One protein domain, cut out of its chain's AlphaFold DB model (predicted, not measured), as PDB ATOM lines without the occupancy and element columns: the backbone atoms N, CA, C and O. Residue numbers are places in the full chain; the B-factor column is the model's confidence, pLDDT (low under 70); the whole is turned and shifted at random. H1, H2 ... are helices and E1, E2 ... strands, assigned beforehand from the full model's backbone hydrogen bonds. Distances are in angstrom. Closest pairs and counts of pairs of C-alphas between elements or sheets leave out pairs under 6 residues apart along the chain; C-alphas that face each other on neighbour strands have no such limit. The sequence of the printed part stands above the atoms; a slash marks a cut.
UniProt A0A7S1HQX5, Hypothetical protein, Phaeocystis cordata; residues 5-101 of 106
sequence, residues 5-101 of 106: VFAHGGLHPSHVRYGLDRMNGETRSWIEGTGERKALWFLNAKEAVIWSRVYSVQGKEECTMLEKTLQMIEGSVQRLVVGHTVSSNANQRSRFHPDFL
ATOM      1  N   VAL A   5     -40.529 -21.692  41.147       93.25
ATOM      2  CA  VAL A   5     -41.765 -21.990  40.424       93.25
ATOM      3  C   VAL A   5     -41.471 -22.112  38.927       93.25
ATOM      4  O   VAL A   5     -40.605 -21.416  38.390       93.25
ATOM      5  N   PHE A   6     -42.184 -23.010  38.252       93.88
ATOM      6  CA  PHE A   6     -42.028 -23.287  36.826       93.88
ATOM      7  C   PHE A   6     -43.322 -22.946  36.088       93.88
ATOM      8  O   PHE A   6     -44.409 -23.303  36.539       93.88
ATOM      9  N   ALA A   7     -43.204 -22.277  34.944       95.31
ATOM     10  CA  ALA A   7     -44.310 -22.011  34.028       95.31
ATOM     11  C   ALA A   7     -43.804 -22.060  32.582       95.31
ATOM     12  O   ALA A   7     -42.605 -21.955  32.343       95.31
ATOM     13  N   HIS A   8     -44.692 -22.204  31.597       95.00
ATOM     14  CA  HIS A   8     -44.246 -22.218  30.202       95.00
ATOM     15  C   HIS A   8     -43.856 -20.812  29.716       95.00
ATOM     16  O   HIS A   8     -42.711 -20.614  29.311       95.00
ATOM     17  N   GLY A   9     -44.769 -19.839  29.793       93.25
ATOM     18  CA  GLY A   9     -44.557 -18.455  29.349       93.25
ATOM     19  C   GLY A   9     -44.353 -17.448  30.471       93.25
ATOM     20  O   GLY A   9     -43.407 -16.663  30.434       93.25
ATOM     21  N   GLY A  10     -45.182 -17.494  31.512       94.69
ATOM     22  CA  GLY A  10     -45.039 -16.588  32.649       94.69
ATOM     23  C   GLY A  10     -46.126 -16.742  33.702       94.69
ATOM     24  O   GLY A  10     -47.104 -17.460  33.516       94.69
ATOM     25  N   LEU A  11     -45.959 -16.045  34.823       95.81
ATOM     26  CA  LEU A  11     -46.974 -15.910  35.866       95.81
ATOM     27  C   LEU A  11     -47.240 -14.434  36.145       95.81
ATOM     28  O   LEU A  11     -46.306 -13.648  36.252       95.81
ATOM     29  N   HIS A  12     -48.511 -14.076  36.295       95.50
ATOM     30  CA  HIS A  12     -48.969 -12.739  36.648       95.50
ATOM     31  C   HIS A  12     -49.607 -12.787  38.049       95.50
ATOM     32  O   HIS A  12     -50.137 -13.842  38.425       95.50
ATOM     33  N   PRO A  13     -49.662 -11.679  38.815       96.19
ATOM     34  CA  PRO A  13     -50.317 -11.655  40.126       96.19
ATOM     35  C   PRO A  13     -51.773 -12.143  40.118       96.19
ATOM     36  O   PRO A  13     -52.267 -12.653  41.123       96.19
ATOM     37  N   SER A  14     -52.477 -12.001  38.990       96.69
ATOM     38  CA  SER A  14     -53.839 -12.526  38.820       96.69
ATOM     39  C   SER A  14     -53.891 -14.056  38.822       96.69
ATOM     40  O   SER A  14     -54.837 -14.605  39.373       96.69
ATOM     41  N   HIS A  15     -52.888 -14.745  38.267       97.19
ATOM     42  CA  HIS A  15     -52.800 -16.211  38.308       97.19
ATOM     43  C   HIS A  15     -52.598 -16.697  39.742       97.19
ATOM     44  O   HIS A  15     -53.320 -17.569  40.214       97.19
ATOM     45  N   VAL A  16     -51.663 -16.073  40.467       97.06
ATOM     46  CA  VAL A  16     -51.368 -16.448  41.857       97.06
ATOM     47  C   VAL A  16     -52.586 -16.217  42.751       97.06
ATOM     48  O   VAL A  16     -52.960 -17.101  43.512       97.06
ATOM     49  N   ARG A  17     -53.273 -15.077  42.592       97.31
ATOM     50  CA  ARG A  17     -54.518 -14.778  43.319       97.31
ATOM     51  C   ARG A  17     -55.647 -15.756  43.000       97.31
ATOM     52  O   ARG A  17     -56.480 -16.013  43.861       97.31
ATOM     53  N   TYR A  18     -55.710 -16.244  41.765       97.50
ATOM     54  CA  TYR A  18     -56.717 -17.221  41.360       97.50
ATOM     55  C   TYR A  18     -56.447 -18.615  41.952       97.50
ATOM     56  O   TYR A  18     -57.389 -19.348  42.250       97.50
ATOM     57  N   GLY A  19     -55.173 -18.936  42.187       97.38
ATOM     58  CA  GLY A  19     -54.715 -20.143  42.869       97.38
ATOM     59  C   GLY A  19     -54.076 -21.134  41.901       97.38
ATOM     60  O   GLY A  19     -54.739 -21.659  41.008       97.38
ATOM     61  N   LEU A  20     -52.787 -21.423  42.093       95.81
ATOM     62  CA  LEU A  20     -52.023 -22.291  41.186       95.81
ATOM     63  C   LEU A  20     -52.524 -23.744  41.208       95.81
ATOM     64  O   LEU A  20     -52.691 -24.347  40.149       95.81
ATOM     65  N   ASP A  21     -52.848 -24.284  42.385       96.56
ATOM     66  CA  ASP A  21     -53.399 -25.642  42.507       96.56
ATOM     67  C   ASP A  21     -54.767 -25.765  41.840       96.56
ATOM     68  O   ASP A  21     -55.050 -26.739  41.138       96.56
ATOM     69  N   ARG A  22     -55.593 -24.727  41.991       97.19
ATOM     70  CA  ARG A  22     -56.879 -24.631  41.309       97.19
ATOM     71  C   ARG A  22     -56.697 -24.633  39.793       97.19
ATOM     72  O   ARG A  22     -57.354 -25.411  39.110       97.19
ATOM     73  N   MET A  23     -55.785 -23.811  39.272       97.44
ATOM     74  CA  MET A  23     -55.481 -23.759  37.837       97.44
ATOM     75  C   MET A  23     -55.010 -25.110  37.303       97.44
ATOM     76  O   MET A  23     -55.443 -25.523  36.228       97.44
ATOM     77  N   ASN A  24     -54.155 -25.813  38.049       97.00
ATOM     78  CA  ASN A  24     -53.690 -27.148  37.683       97.00
ATOM     79  C   ASN A  24     -54.852 -28.152  37.632       97.00
ATOM     80  O   ASN A  24     -54.976 -28.895  36.659       97.00
ATOM     81  N   GLY A  25     -55.731 -28.138  38.640       97.81
ATOM     82  CA  GLY A  25     -56.920 -28.990  38.684       97.81
ATOM     83  C   GLY A  25     -57.891 -28.715  37.534       97.81
ATOM     84  O   GLY A  25     -58.300 -29.640  36.838       97.81
ATOM     85  N   GLU A  26     -58.211 -27.447  37.278       97.38
ATOM     86  CA  GLU A  26     -59.100 -27.054  36.179       97.38
ATOM     87  C   GLU A  26     -58.493 -27.373  34.805       97.38
ATOM     88  O   GLU A  26     -59.200 -27.868  33.932       97.38
ATOM     89  N   THR A  27     -57.185 -27.162  34.621       96.56
ATOM     90  CA  THR A  27     -56.470 -27.543  33.389       96.56
ATOM     91  C   THR A  27     -56.563 -29.041  33.146       96.56
ATOM     92  O   THR A  27     -56.855 -29.465  32.030       96.56
ATOM     93  N   ARG A  28     -56.346 -29.850  34.190       97.00
ATOM     94  CA  ARG A  28     -56.469 -31.306  34.105       97.00
ATOM     95  C   ARG A  28     -57.874 -31.710  33.665       97.00
ATOM     96  O   ARG A  28     -58.003 -32.409  32.665       97.00
ATOM     97  N   SER A  29     -58.907 -31.228  34.353       97.25
ATOM     98  CA  SER A  29     -60.298 -31.546  34.009       97.25
ATOM     99  C   SER A  29     -60.671 -31.072  32.601       97.25
ATOM    100  O   SER A  29     -61.411 -31.749  31.891       97.25
ATOM    101  N   TRP A  30     -60.147 -29.922  32.165       96.06
ATOM    102  CA  TRP A  30     -60.346 -29.407  30.810       96.06
ATOM    103  C   TRP A  30     -59.732 -30.328  29.746       96.06
ATOM    104  O   TRP A  30     -60.405 -30.673  28.777       96.06
ATOM    105  N   ILE A  31     -58.492 -30.790  29.952       94.12
ATOM    106  CA  ILE A  31     -57.808 -31.737  29.050       94.12
ATOM    107  C   ILE A  31     -58.511 -33.103  29.037       94.12
ATOM    108  O   ILE A  31     -58.647 -33.711  27.979       94.12
ATOM    109  N   GLU A  32     -58.981 -33.578  30.191       96.50
ATOM    110  CA  GLU A  32     -59.732 -34.835  30.323       96.50
ATOM    111  C   GLU A  32     -61.169 -34.740  29.764       96.50
ATOM    112  O   GLU A  32     -61.854 -35.754  29.648       96.50
ATOM    113  N   GLY A  33     -61.643 -33.538  29.412       95.06
ATOM    114  CA  GLY A  33     -63.002 -33.301  28.918       95.06
ATOM    115  C   GLY A  33     -64.096 -33.389  29.992       95.06
ATOM    116  O   GLY A  33     -65.279 -33.419  29.656       95.06
ATOM    117  N   THR A  34     -63.719 -33.428  31.272       95.62
ATOM    118  CA  THR A  34     -64.621 -33.498  32.435       95.62
ATOM    119  C   THR A  34     -64.910 -32.124  33.050       95.62
ATOM    120  O   THR A  34     -65.808 -31.995  33.881       95.62
ATOM    121  N   GLY A  35     -64.148 -31.100  32.657       89.06
ATOM    122  CA  GLY A  35     -64.268 -29.722  33.127       89.06
ATOM    123  C   GLY A  35     -65.072 -28.803  32.201       89.06
ATOM    124  O   GLY A  35     -65.904 -29.233  31.402       89.06
ATOM    125  N   GLU A  36     -64.807 -27.501  32.318       86.19
ATOM    126  CA  GLU A  36     -65.411 -26.465  31.476       86.19
ATOM    127  C   GLU A  36     -65.229 -26.761  29.983       86.19
ATOM    128  O   GLU A  36     -64.161 -27.162  29.534       86.19
ATOM    129  N   ARG A  37     -66.258 -26.508  29.173       84.19
ATOM    130  CA  ARG A  37     -66.141 -26.676  27.710       84.19
ATOM    131  C   ARG A  37     -65.476 -25.475  27.042       84.19
ATOM    132  O   ARG A  37     -65.002 -25.570  25.913       84.19
ATOM    133  N   LYS A  38     -65.481 -24.326  27.721       88.62
ATOM    134  CA  LYS A  38     -64.852 -23.092  27.246       88.62
ATOM    135  C   LYS A  38     -63.367 -23.092  27.587       88.62
ATOM    136  O   LYS A  38     -62.935 -23.720  28.546       88.62
ATOM    137  N   ALA A  39     -62.594 -22.359  26.797       86.25
ATOM    138  CA  ALA A  39     -61.179 -22.179  27.065       86.25
ATOM    139  C   ALA A  39     -60.970 -21.395  28.372       86.25
ATOM    140  O   ALA A  39     -61.581 -20.345  28.582       86.25
ATOM    141  N   LEU A  40     -60.088 -21.904  29.230       95.00
ATOM    142  CA  LEU A  40     -59.736 -21.282  30.503       95.00
ATOM    143  C   LEU A  40     -58.933 -20.001  30.245       95.00
ATOM    144  O   LEU A  40     -57.967 -20.008  29.480       95.00
ATOM    145  N   TRP A  41     -59.310 -18.891  30.883       95.88
ATOM    146  CA  TRP A  41     -58.709 -17.574  30.618       95.88
ATOM    147  C   TRP A  41     -57.192 -17.550  30.863       95.88
ATOM    148  O   TRP A  41     -56.453 -16.901  30.128       95.88
ATOM    149  N   PHE A  42     -56.719 -18.307  31.856       96.50
ATOM    150  CA  PHE A  42     -55.301 -18.424  32.201       96.50
ATOM    151  C   PHE A  42     -54.520 -19.370  31.274       96.50
ATOM    152  O   PHE A  42     -53.300 -19.477  31.412       96.50
ATOM    153  N   LEU A  43     -55.190 -20.032  30.321       95.62
ATOM    154  CA  LEU A  43     -54.580 -20.821  29.240       95.62
ATOM    155  C   LEU A  43     -54.761 -20.169  27.860       95.62
ATOM    156  O   LEU A  43     -53.958 -20.408  26.962       95.62
ATOM    157  N   ASN A  44     -55.797 -19.346  27.684       92.94
ATOM    158  CA  ASN A  44     -56.220 -18.823  26.385       92.94
ATOM    159  C   ASN A  44     -56.375 -17.294  26.383       92.94
ATOM    160  O   ASN A  44     -57.448 -16.748  26.125       92.94
ATOM    161  N   ALA A  45     -55.285 -16.604  26.694       91.69
ATOM    162  CA  ALA A  45     -55.158 -15.155  26.616       91.69
ATOM    163  C   ALA A  45     -53.706 -14.787  26.293       91.69
ATOM    164  O   ALA A  45     -52.802 -15.595  26.493       91.69
ATOM    165  N   LYS A  46     -53.458 -13.549  25.851       90.69
ATOM    166  CA  LYS A  46     -52.091 -13.056  25.601       90.69
ATOM    167  C   LYS A  46     -51.193 -13.198  26.836       90.69
ATOM    168  O   LYS A  46     -50.058 -13.639  26.721       90.69
ATOM    169  N   GLU A  47     -51.732 -12.875  28.009       92.19
ATOM    170  CA  GLU A  47     -51.018 -12.978  29.284       92.19
ATOM    171  C   GLU A  47     -51.253 -14.308  30.006       92.19
ATOM    172  O   GLU A  47     -50.901 -14.435  31.172       92.19
ATOM    173  N   ALA A  48     -51.835 -15.305  29.333       95.81
ATOM    174  CA  ALA A  48     -51.995 -16.641  29.892       95.81
ATOM    175  C   ALA A  48     -50.641 -17.276  30.229       95.81
ATOM    176  O   ALA A  48     -49.617 -16.965  29.617       95.81
ATOM    177  N   VAL A  49     -50.658 -18.248  31.143       96.38
ATOM    178  CA  VAL A  49     -49.452 -18.922  31.653       96.38
ATOM    179  C   VAL A  49     -48.606 -19.541  30.541       96.38
ATOM    180  O   VAL A  49     -47.388 -19.650  30.672       96.38
ATOM    181  N   ILE A  50     -49.244 -19.929  29.437       95.12
ATOM    182  CA  ILE A  50     -48.610 -20.555  28.276       95.12
ATOM    183  C   ILE A  50     -48.080 -19.507  27.284       95.12
ATOM    184  O   ILE A  50     -47.020 -19.702  26.706       95.12
ATOM    185  N   TRP A  51     -48.771 -18.384  27.098       95.25
ATOM    186  CA  TRP A  51     -48.490 -17.455  25.994       95.25
ATOM    187  C   TRP A  51     -47.764 -16.178  26.407       95.25
ATOM    188  O   TRP A  51     -47.259 -15.459  25.540       95.25
ATOM    189  N   SER A  52     -47.714 -15.881  27.708       94.25
ATOM    190  CA  SER A  52     -47.122 -14.635  28.176       94.25
ATOM    191  C   SER A  52     -45.650 -14.538  27.777       94.25
ATOM    192  O   SER A  52     -44.883 -15.501  27.838       94.25
ATOM    193  N   ARG A  53     -45.262 -13.326  27.377       93.00
ATOM    194  CA  ARG A  53     -43.879 -12.933  27.074       93.00
ATOM    195  C   ARG A  53     -43.402 -11.808  27.986       93.00
ATOM    196  O   ARG A  53     -42.357 -11.222  27.721       93.00
ATOM    197  N   VAL A  54     -44.155 -11.504  29.047       88.62
ATOM    198  CA  VAL A  54     -43.945 -10.313  29.881       88.62
ATOM    199  C   VAL A  54     -42.535 -10.255  30.470       88.62
ATOM    200  O   VAL A  54     -41.923  -9.201  30.478       88.62
ATOM    201  N   TYR A  55     -41.944 -11.394  30.840       89.06
ATOM    202  CA  TYR A  55     -40.581 -11.447  31.393       89.06
ATOM    203  C   TYR A  55     -39.480 -11.672  30.348       89.06
ATOM    204  O   TYR A  55     -38.341 -11.960  30.700       89.06
ATOM    205  N   SER A  56     -39.808 -11.585  29.056       85.88
ATOM    206  CA  SER A  56     -38.827 -11.718  27.964       85.88
ATOM    207  C   SER A  56     -38.132 -10.400  27.623       85.88
ATOM    208  O   SER A  56     -37.168 -10.393  26.861       85.88
ATOM    209  N   VAL A  57     -38.621  -9.290  28.177       81.62
ATOM    210  CA  VAL A  57     -37.995  -7.972  28.103       81.62
ATOM    211  C   VAL A  57     -37.420  -7.613  29.471       81.62
ATOM    212  O   VAL A  57     -37.938  -8.029  30.507       81.62
ATOM    213  N   GLN A  58     -36.320  -6.860  29.479       74.06
ATOM    214  CA  GLN A  58     -35.705  -6.376  30.713       74.06
ATOM    215  C   GLN A  58     -36.134  -4.929  30.949       74.06
ATOM    216  O   GLN A  58     -35.631  -4.018  30.293       74.06
ATOM    217  N   GLY A  59     -37.053  -4.730  31.891       83.75
ATOM    218  CA  GLY A  59     -37.529  -3.416  32.301       83.75
ATOM    219  C   GLY A  59     -37.879  -3.371  33.788       83.75
ATOM    220  O   GLY A  59     -38.029  -4.394  34.462       83.75
ATOM    221  N   LYS A  60     -37.937  -2.152  34.338       88.50
ATOM    222  CA  LYS A  60     -38.205  -1.926  35.769       88.50
ATOM    223  C   LYS A  60     -39.602  -2.411  36.163       88.50
ATOM    224  O   LYS A  60     -39.779  -2.944  37.259       88.50
ATOM    225  N   GLU A  61     -40.578  -2.220  35.283       89.75
ATOM    226  CA  GLU A  61     -41.967  -2.613  35.512       89.75
ATOM    227  C   GLU A  61     -42.108  -4.137  35.559       89.75
ATOM    228  O   GLU A  61     -42.707  -4.667  36.493       89.75
ATOM    229  N   GLU A  62     -41.465  -4.852  34.635       89.81
ATOM    230  CA  GLU A  62     -41.461  -6.313  34.570       89.81
ATOM    231  C   GLU A  62     -40.762  -6.927  35.784       89.81
ATOM    232  O   GLU A  62     -41.268  -7.887  36.365       89.81
ATOM    233  N   CYS A  63     -39.637  -6.349  36.223       89.56
ATOM    234  CA  CYS A  63     -38.970  -6.762  37.460       89.56
ATOM    235  C   CYS A  63     -39.877  -6.570  38.684       89.56
ATOM    236  O   CYS A  63     -39.991  -7.477  39.509       89.56
ATOM    237  N   THR A  64     -40.555  -5.423  38.779       92.56
ATOM    238  CA  THR A  64     -41.471  -5.110  39.890       92.56
ATOM    239  C   THR A  64     -42.677  -6.056  39.892       92.56
ATOM    240  O   THR A  64     -43.109  -6.543  40.936       92.56
ATOM    241  N   MET A  65     -43.221  -6.353  38.709       93.56
ATOM    242  CA  MET A  65     -44.315  -7.304  38.537       93.56
ATOM    243  C   MET A  65     -43.894  -8.723  38.918       93.56
ATOM    244  O   MET A  65     -44.650  -9.412  39.606       93.56
ATOM    245  N   LEU A  66     -42.696  -9.153  38.512       93.81
ATOM    246  CA  LEU A  66     -42.163 -10.464  38.856       93.81
ATOM    247  C   LEU A  66     -41.971 -10.597  40.367       93.81
ATOM    248  O   LEU A  66     -42.439 -11.570  40.951       93.81
ATOM    249  N   GLU A  67     -41.356  -9.603  41.006       93.00
ATOM    250  CA  GLU A  67     -41.152  -9.575  42.456       93.00
ATOM    251  C   GLU A  67     -42.481  -9.699  43.207       93.00
ATOM    252  O   GLU A  67     -42.654 -10.602  44.028       93.00
ATOM    253  N   LYS A  68     -43.466  -8.869  42.849       94.81
ATOM    254  CA  LYS A  68     -44.810  -8.934  43.428       94.81
ATOM    255  C   LYS A  68     -45.472 -10.293  43.207       94.81
ATOM    256  O   LYS A  68     -46.146 -10.800  44.097       94.81
ATOM    257  N   THR A  69     -45.302 -10.881  42.023       95.38
ATOM    258  CA  THR A  69     -45.863 -12.200  41.705       95.38
ATOM    259  C   THR A  69     -45.270 -13.274  42.607       95.38
ATOM    260  O   THR A  69     -46.024 -14.068  43.160       95.38
ATOM    261  N   LEU A  70     -43.946 -13.290  42.785       94.88
ATOM    262  CA  LEU A  70     -43.261 -14.286  43.612       94.88
ATOM    263  C   LEU A  70     -43.607 -14.138  45.099       94.88
ATOM    264  O   LEU A  70     -43.857 -15.143  45.753       94.88
ATOM    265  N   GLN A  71     -43.703 -12.905  45.607       94.75
ATOM    266  CA  GLN A  71     -44.097 -12.624  46.998       94.75
ATOM    267  C   GLN A  71     -45.527 -13.071  47.336       94.75
ATOM    268  O   GLN A  71     -45.849 -13.265  48.503       94.75
ATOM    269  N   MET A  72     -46.399 -13.210  46.332       95.69
ATOM    270  CA  MET A  72     -47.772 -13.684  46.530       95.69
ATOM    271  C   MET A  72     -47.883 -15.210  46.600       95.69
ATOM    272  O   MET A  72     -48.948 -15.710  46.957       95.69
ATOM    273  N   ILE A  73     -46.845 -15.949  46.205       94.00
ATOM    274  CA  ILE A  73     -46.855 -17.411  46.250       94.00
ATOM    275  C   ILE A  73     -46.494 -17.839  47.670       94.00
ATOM    276  O   ILE A  73     -45.541 -17.331  48.255       94.00
ATOM    277  N   GLU A  74     -47.258 -18.776  48.225       87.31
ATOM    278  CA  GLU A  74     -46.937 -19.354  49.525       87.31
ATOM    279  C   GLU A  74     -45.612 -20.128  49.474       87.31
ATOM    280  O   GLU A  74     -45.301 -20.830  48.510       87.31
ATOM    281  N   GLY A  75     -44.824 -20.003  50.540       81.88
ATOM    282  CA  GLY A  75     -43.446 -20.486  50.568       81.88
ATOM    283  C   GLY A  75     -42.460 -19.444  50.035       81.88
ATOM    284  O   GLY A  75     -42.800 -18.534  49.289       81.88
ATOM    285  N   SER A  76     -41.203 -19.532  50.463       84.81
ATOM    286  CA  SER A  76     -40.167 -18.551  50.120       84.81
ATOM    287  C   SER A  76     -39.669 -18.721  48.674       84.81
ATOM    288  O   SER A  76     -38.531 -19.137  48.440       84.81
ATOM    289  N   VAL A  77     -40.524 -18.425  47.691       92.69
ATOM    290  CA  VAL A  77     -40.199 -18.504  46.262       92.69
ATOM    291  C   VAL A  77     -39.328 -17.320  45.848       92.69
ATOM    292  O   VAL A  77     -39.648 -16.165  46.099       92.69
ATOM    293  N   GLN A  78     -38.210 -17.614  45.188       90.88
ATOM    294  CA  GLN A  78     -37.187 -16.637  44.801       90.88
ATOM    295  C   GLN A  78     -36.972 -16.564  43.287       90.88
ATOM    296  O   GLN A  78     -36.299 -15.661  42.794       90.88
ATOM    297  N   ARG A  79     -37.487 -17.538  42.528       91.25
ATOM    298  CA  ARG A  79     -37.253 -17.612  41.085       91.25
ATOM    299  C   ARG A  79     -38.429 -18.215  40.337       91.25
ATOM    300  O   ARG A  79     -38.971 -19.239  40.742       91.25
ATOM    301  N   LEU A  80     -38.726 -17.613  39.190       92.94
ATOM    302  CA  LEU A  80     -39.561 -18.177  38.138       92.94
ATOM    303  C   LEU A  80     -38.663 -18.674  36.994       92.94
ATOM    304  O   LEU A  80     -37.759 -17.956  36.565       92.94
ATOM    305  N   VAL A  81     -38.918 -19.885  36.503       92.31
ATOM    306  CA  VAL A  81     -38.260 -20.459  35.318       92.31
ATOM    307  C   VAL A  81     -39.295 -20.631  34.205       92.31
ATOM    308  O   VAL A  81     -40.355 -21.212  34.445       92.31
ATOM    309  N   VAL A  82     -38.982 -20.124  33.006       92.50
ATOM    310  CA  VAL A  82     -39.853 -20.140  31.813       92.50
ATOM    311  C   VAL A  82     -39.087 -20.519  30.547       92.50
ATOM    312  O   VAL A  82     -37.859 -20.445  30.528       92.50
ATOM    313  N   GLY A  83     -39.808 -20.906  29.486       88.38
ATOM    314  CA  GLY A  83     -39.209 -21.326  28.210       88.38
ATOM    315  C   GLY A  83     -39.926 -20.882  26.925       88.38
ATOM    316  O   GLY A  83     -39.389 -21.097  25.846       88.38
ATOM    317  N   HIS A  84     -41.111 -20.271  26.997       91.12
ATOM    318  CA  HIS A  84     -41.936 -19.935  25.823       91.12
ATOM    319  C   HIS A  84     -41.268 -18.983  24.815       91.12
ATOM    320  O   HIS A  84     -41.492 -19.078  23.604       91.12
ATOM    321  N   THR A  85     -40.473 -18.022  25.293       88.00
ATOM    322  CA  THR A  85     -39.796 -17.058  24.420       88.00
ATOM    323  C   THR A  85     -38.363 -17.486  24.165       88.00
ATOM    324  O   THR A  85     -37.574 -17.630  25.097       88.00
ATOM    325  N   VAL A  86     -38.020 -17.635  22.884       84.75
ATOM    326  CA  VAL A  86     -36.648 -17.898  22.448       84.75
ATOM    327  C   VAL A  86     -35.749 -16.757  22.914       84.75
ATOM    328  O   VAL A  86     -36.020 -15.590  22.635       84.75
ATOM    329  N   SER A  87     -34.669 -17.103  23.606       70.81
ATOM    330  CA  SER A  87     -33.635 -16.160  24.016       70.81
ATOM    331  C   SER A  87     -32.291 -16.605  23.464       70.81
ATOM    332  O   SER A  87     -31.988 -17.796  23.441       70.81
ATOM    333  N   SER A  88     -31.462 -15.644  23.061       74.00
ATOM    334  CA  SER A  88     -30.058 -15.899  22.728       74.00
ATOM    335  C   SER A  88     -29.224 -16.280  23.957       74.00
ATOM    336  O   SER A  88     -28.148 -16.846  23.804       74.00
ATOM    337  N   ASN A  89     -29.735 -16.019  25.169       65.19
ATOM    338  CA  ASN A  89     -29.063 -16.294  26.435       65.19
ATOM    339  C   ASN A  89     -29.973 -17.104  27.370       65.19
ATOM    340  O   ASN A  89     -30.957 -16.583  27.891       65.19
ATOM    341  N   ALA A  90     -29.591 -18.348  27.675       58.44
ATOM    342  CA  ALA A  90     -30.358 -19.231  28.565       58.44
ATOM    343  C   ALA A  90     -30.434 -18.746  30.031       58.44
ATOM    344  O   ALA A  90     -31.323 -19.150  30.772       58.44
ATOM    345  N   ASN A  91     -29.521 -17.860  30.449       59.62
ATOM    346  CA  ASN A  91     -29.399 -17.355  31.822       59.62
ATOM    347  C   ASN A  91     -29.695 -15.854  31.923       59.62
ATOM    348  O   ASN A  91     -28.937 -15.108  32.552       59.62
ATOM    349  N   GLN A  92     -30.776 -15.380  31.304       59.19
ATOM    350  CA  GLN A  92     -31.225 -14.011  31.549       59.19
ATOM    351  C   GLN A  92     -31.665 -13.865  33.010       59.19
ATOM    352  O   GLN A  92     -32.741 -14.296  33.412       59.19
ATOM    353  N   ARG A  93     -30.783 -13.282  33.828       59.69
ATOM    354  CA  ARG A  93     -31.091 -12.893  35.202       59.69
ATOM    355  C   ARG A  93     -31.657 -11.484  35.180       59.69
ATOM    356  O   ARG A  93     -30.897 -10.526  35.044       59.69
ATOM    357  N   SER A  94     -32.959 -11.359  35.384       55.72
ATOM    358  CA  SER A  94     -33.562 -10.104  35.825       55.72
ATOM    359  C   SER A  94     -32.970  -9.800  37.202       55.72
ATOM    360  O   SER A  94     -33.287 -10.468  38.185       55.72
ATOM    361  N   ARG A  95     -31.982  -8.900  37.279       49.06
ATOM    362  CA  ARG A  95     -31.397  -8.505  38.566       49.06
ATOM    363  C   ARG A  95     -32.450  -7.701  39.326       49.06
ATOM    364  O   ARG A  95     -32.770  -6.585  38.930       49.06
ATOM    365  N   PHE A  96     -32.983  -8.285  40.392       50.78
ATOM    366  CA  PHE A  96     -33.777  -7.565  41.383       50.78
ATOM    367  C   PHE A  96     -32.873  -6.600  42.166       50.78
ATOM    368  O   PHE A  96     -31.648  -6.758  42.166       50.78
ATOM    369  N   HIS A  97     -33.475  -5.581  42.783       37.66
ATOM    370  CA  HIS A  97     -32.789  -4.556  43.578       37.66
ATOM    371  C   HIS A  97     -31.746  -5.190  44.530       37.66
ATOM    372  O   HIS A  97     -32.021  -6.255  45.095       37.66
ATOM    373  N   PRO A  98     -30.553  -4.588  44.713       40.47
ATOM    374  CA  PRO A  98     -29.433  -5.191  45.449       40.47
ATOM    375  C   PRO A  98     -29.740  -5.626  46.893       40.47
ATOM    376  O   PRO A  98     -29.018  -6.466  47.425       40.47
ATOM    377  N   ASP A  99     -30.825  -5.143  47.498       37.28
ATOM    378  CA  ASP A  99     -31.204  -5.477  48.878       37.28
ATOM    379  C   ASP A  99     -31.688  -6.927  49.066       37.28
ATOM    380  O   ASP A  99     -31.798  -7.393  50.196       37.28
ATOM    381  N   PHE A 100     -31.910  -7.681  47.981       37.41
ATOM    382  CA  PHE A 100     -32.300  -9.099  48.038       37.41
ATOM    383  C   PHE A 100     -31.156 -10.096  47.779       37.41
ATOM    384  O   PHE A 100     -31.382 -11.305  47.791       37.41
ATOM    385  N   LEU A 101     -29.916  -9.628  47.569       32.81
ATOM    386  CA  LEU A 101     -28.740 -10.497  47.375       32.81
ATOM    387  C   LEU A 101     -27.888 -10.704  48.636       32.81
ATOM    388  O   LEU A 101     -26.801 -11.272  48.548       32.81
TER     389      LEU A 101
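AT A GLANCE: This is residues 5 to 101 of the 106 residues of the protein "Hypothetical protein" of Phaeocystis cordata (UniProt A0A7S1HQX5). Little regular structure: H1 and H3 pack together, H2 reaches away to one end of an elongated outline, and the unnamed stretch 32 to 59 runs back from H2 to H3. Residues 5 to 6 pair, parallel, with residues 80 to 81 of E1. The printed part has 97 residues with three named helices and one named strand, in the order H1, H2, H3, E1 along the chain; the named elements hold only 33 of these residues, and those 33 are mostly helix, 30 in helices and 3 in the strand; the whole is compact, with a radius of gyration of the C-alphas of 14.4 A, and spans 47 by 30 by 19 A.

IN THESE COORDINATES: H2, residues 20 to 31, is 16.4 A long from C-alpha 20 at (-52.023, -22.291, 41.186). H3, residues 60 to 71, measures 16.6 A; H1, residues 13 to 18, 8.6 A; E1, residues 79 to 81, 6.5 A, ending at C-alpha 81 (-38.260, -20.459, 35.318).

HOW THE PARTS SIT: H2 touches no helix; it and H1 meet only through their tight link. H3 touches H1 with residues 65 to 69 alone, closest C-alphas Pro 13 and Thr 69 at 4.8 A, a shallow tilt of 29 degrees, the same way. H2 and E1 are apart. In H1, H2 and H3 every O i to N i+4 pair is within hydrogen-bond range.

THE WHOLE: The C-alphas farthest apart, Thr 34 and Pro 98, are 47.0 A apart. The printed part has no cut; H2 to H3 is a long link. Residues 89 to 101 have pLDDT under 70.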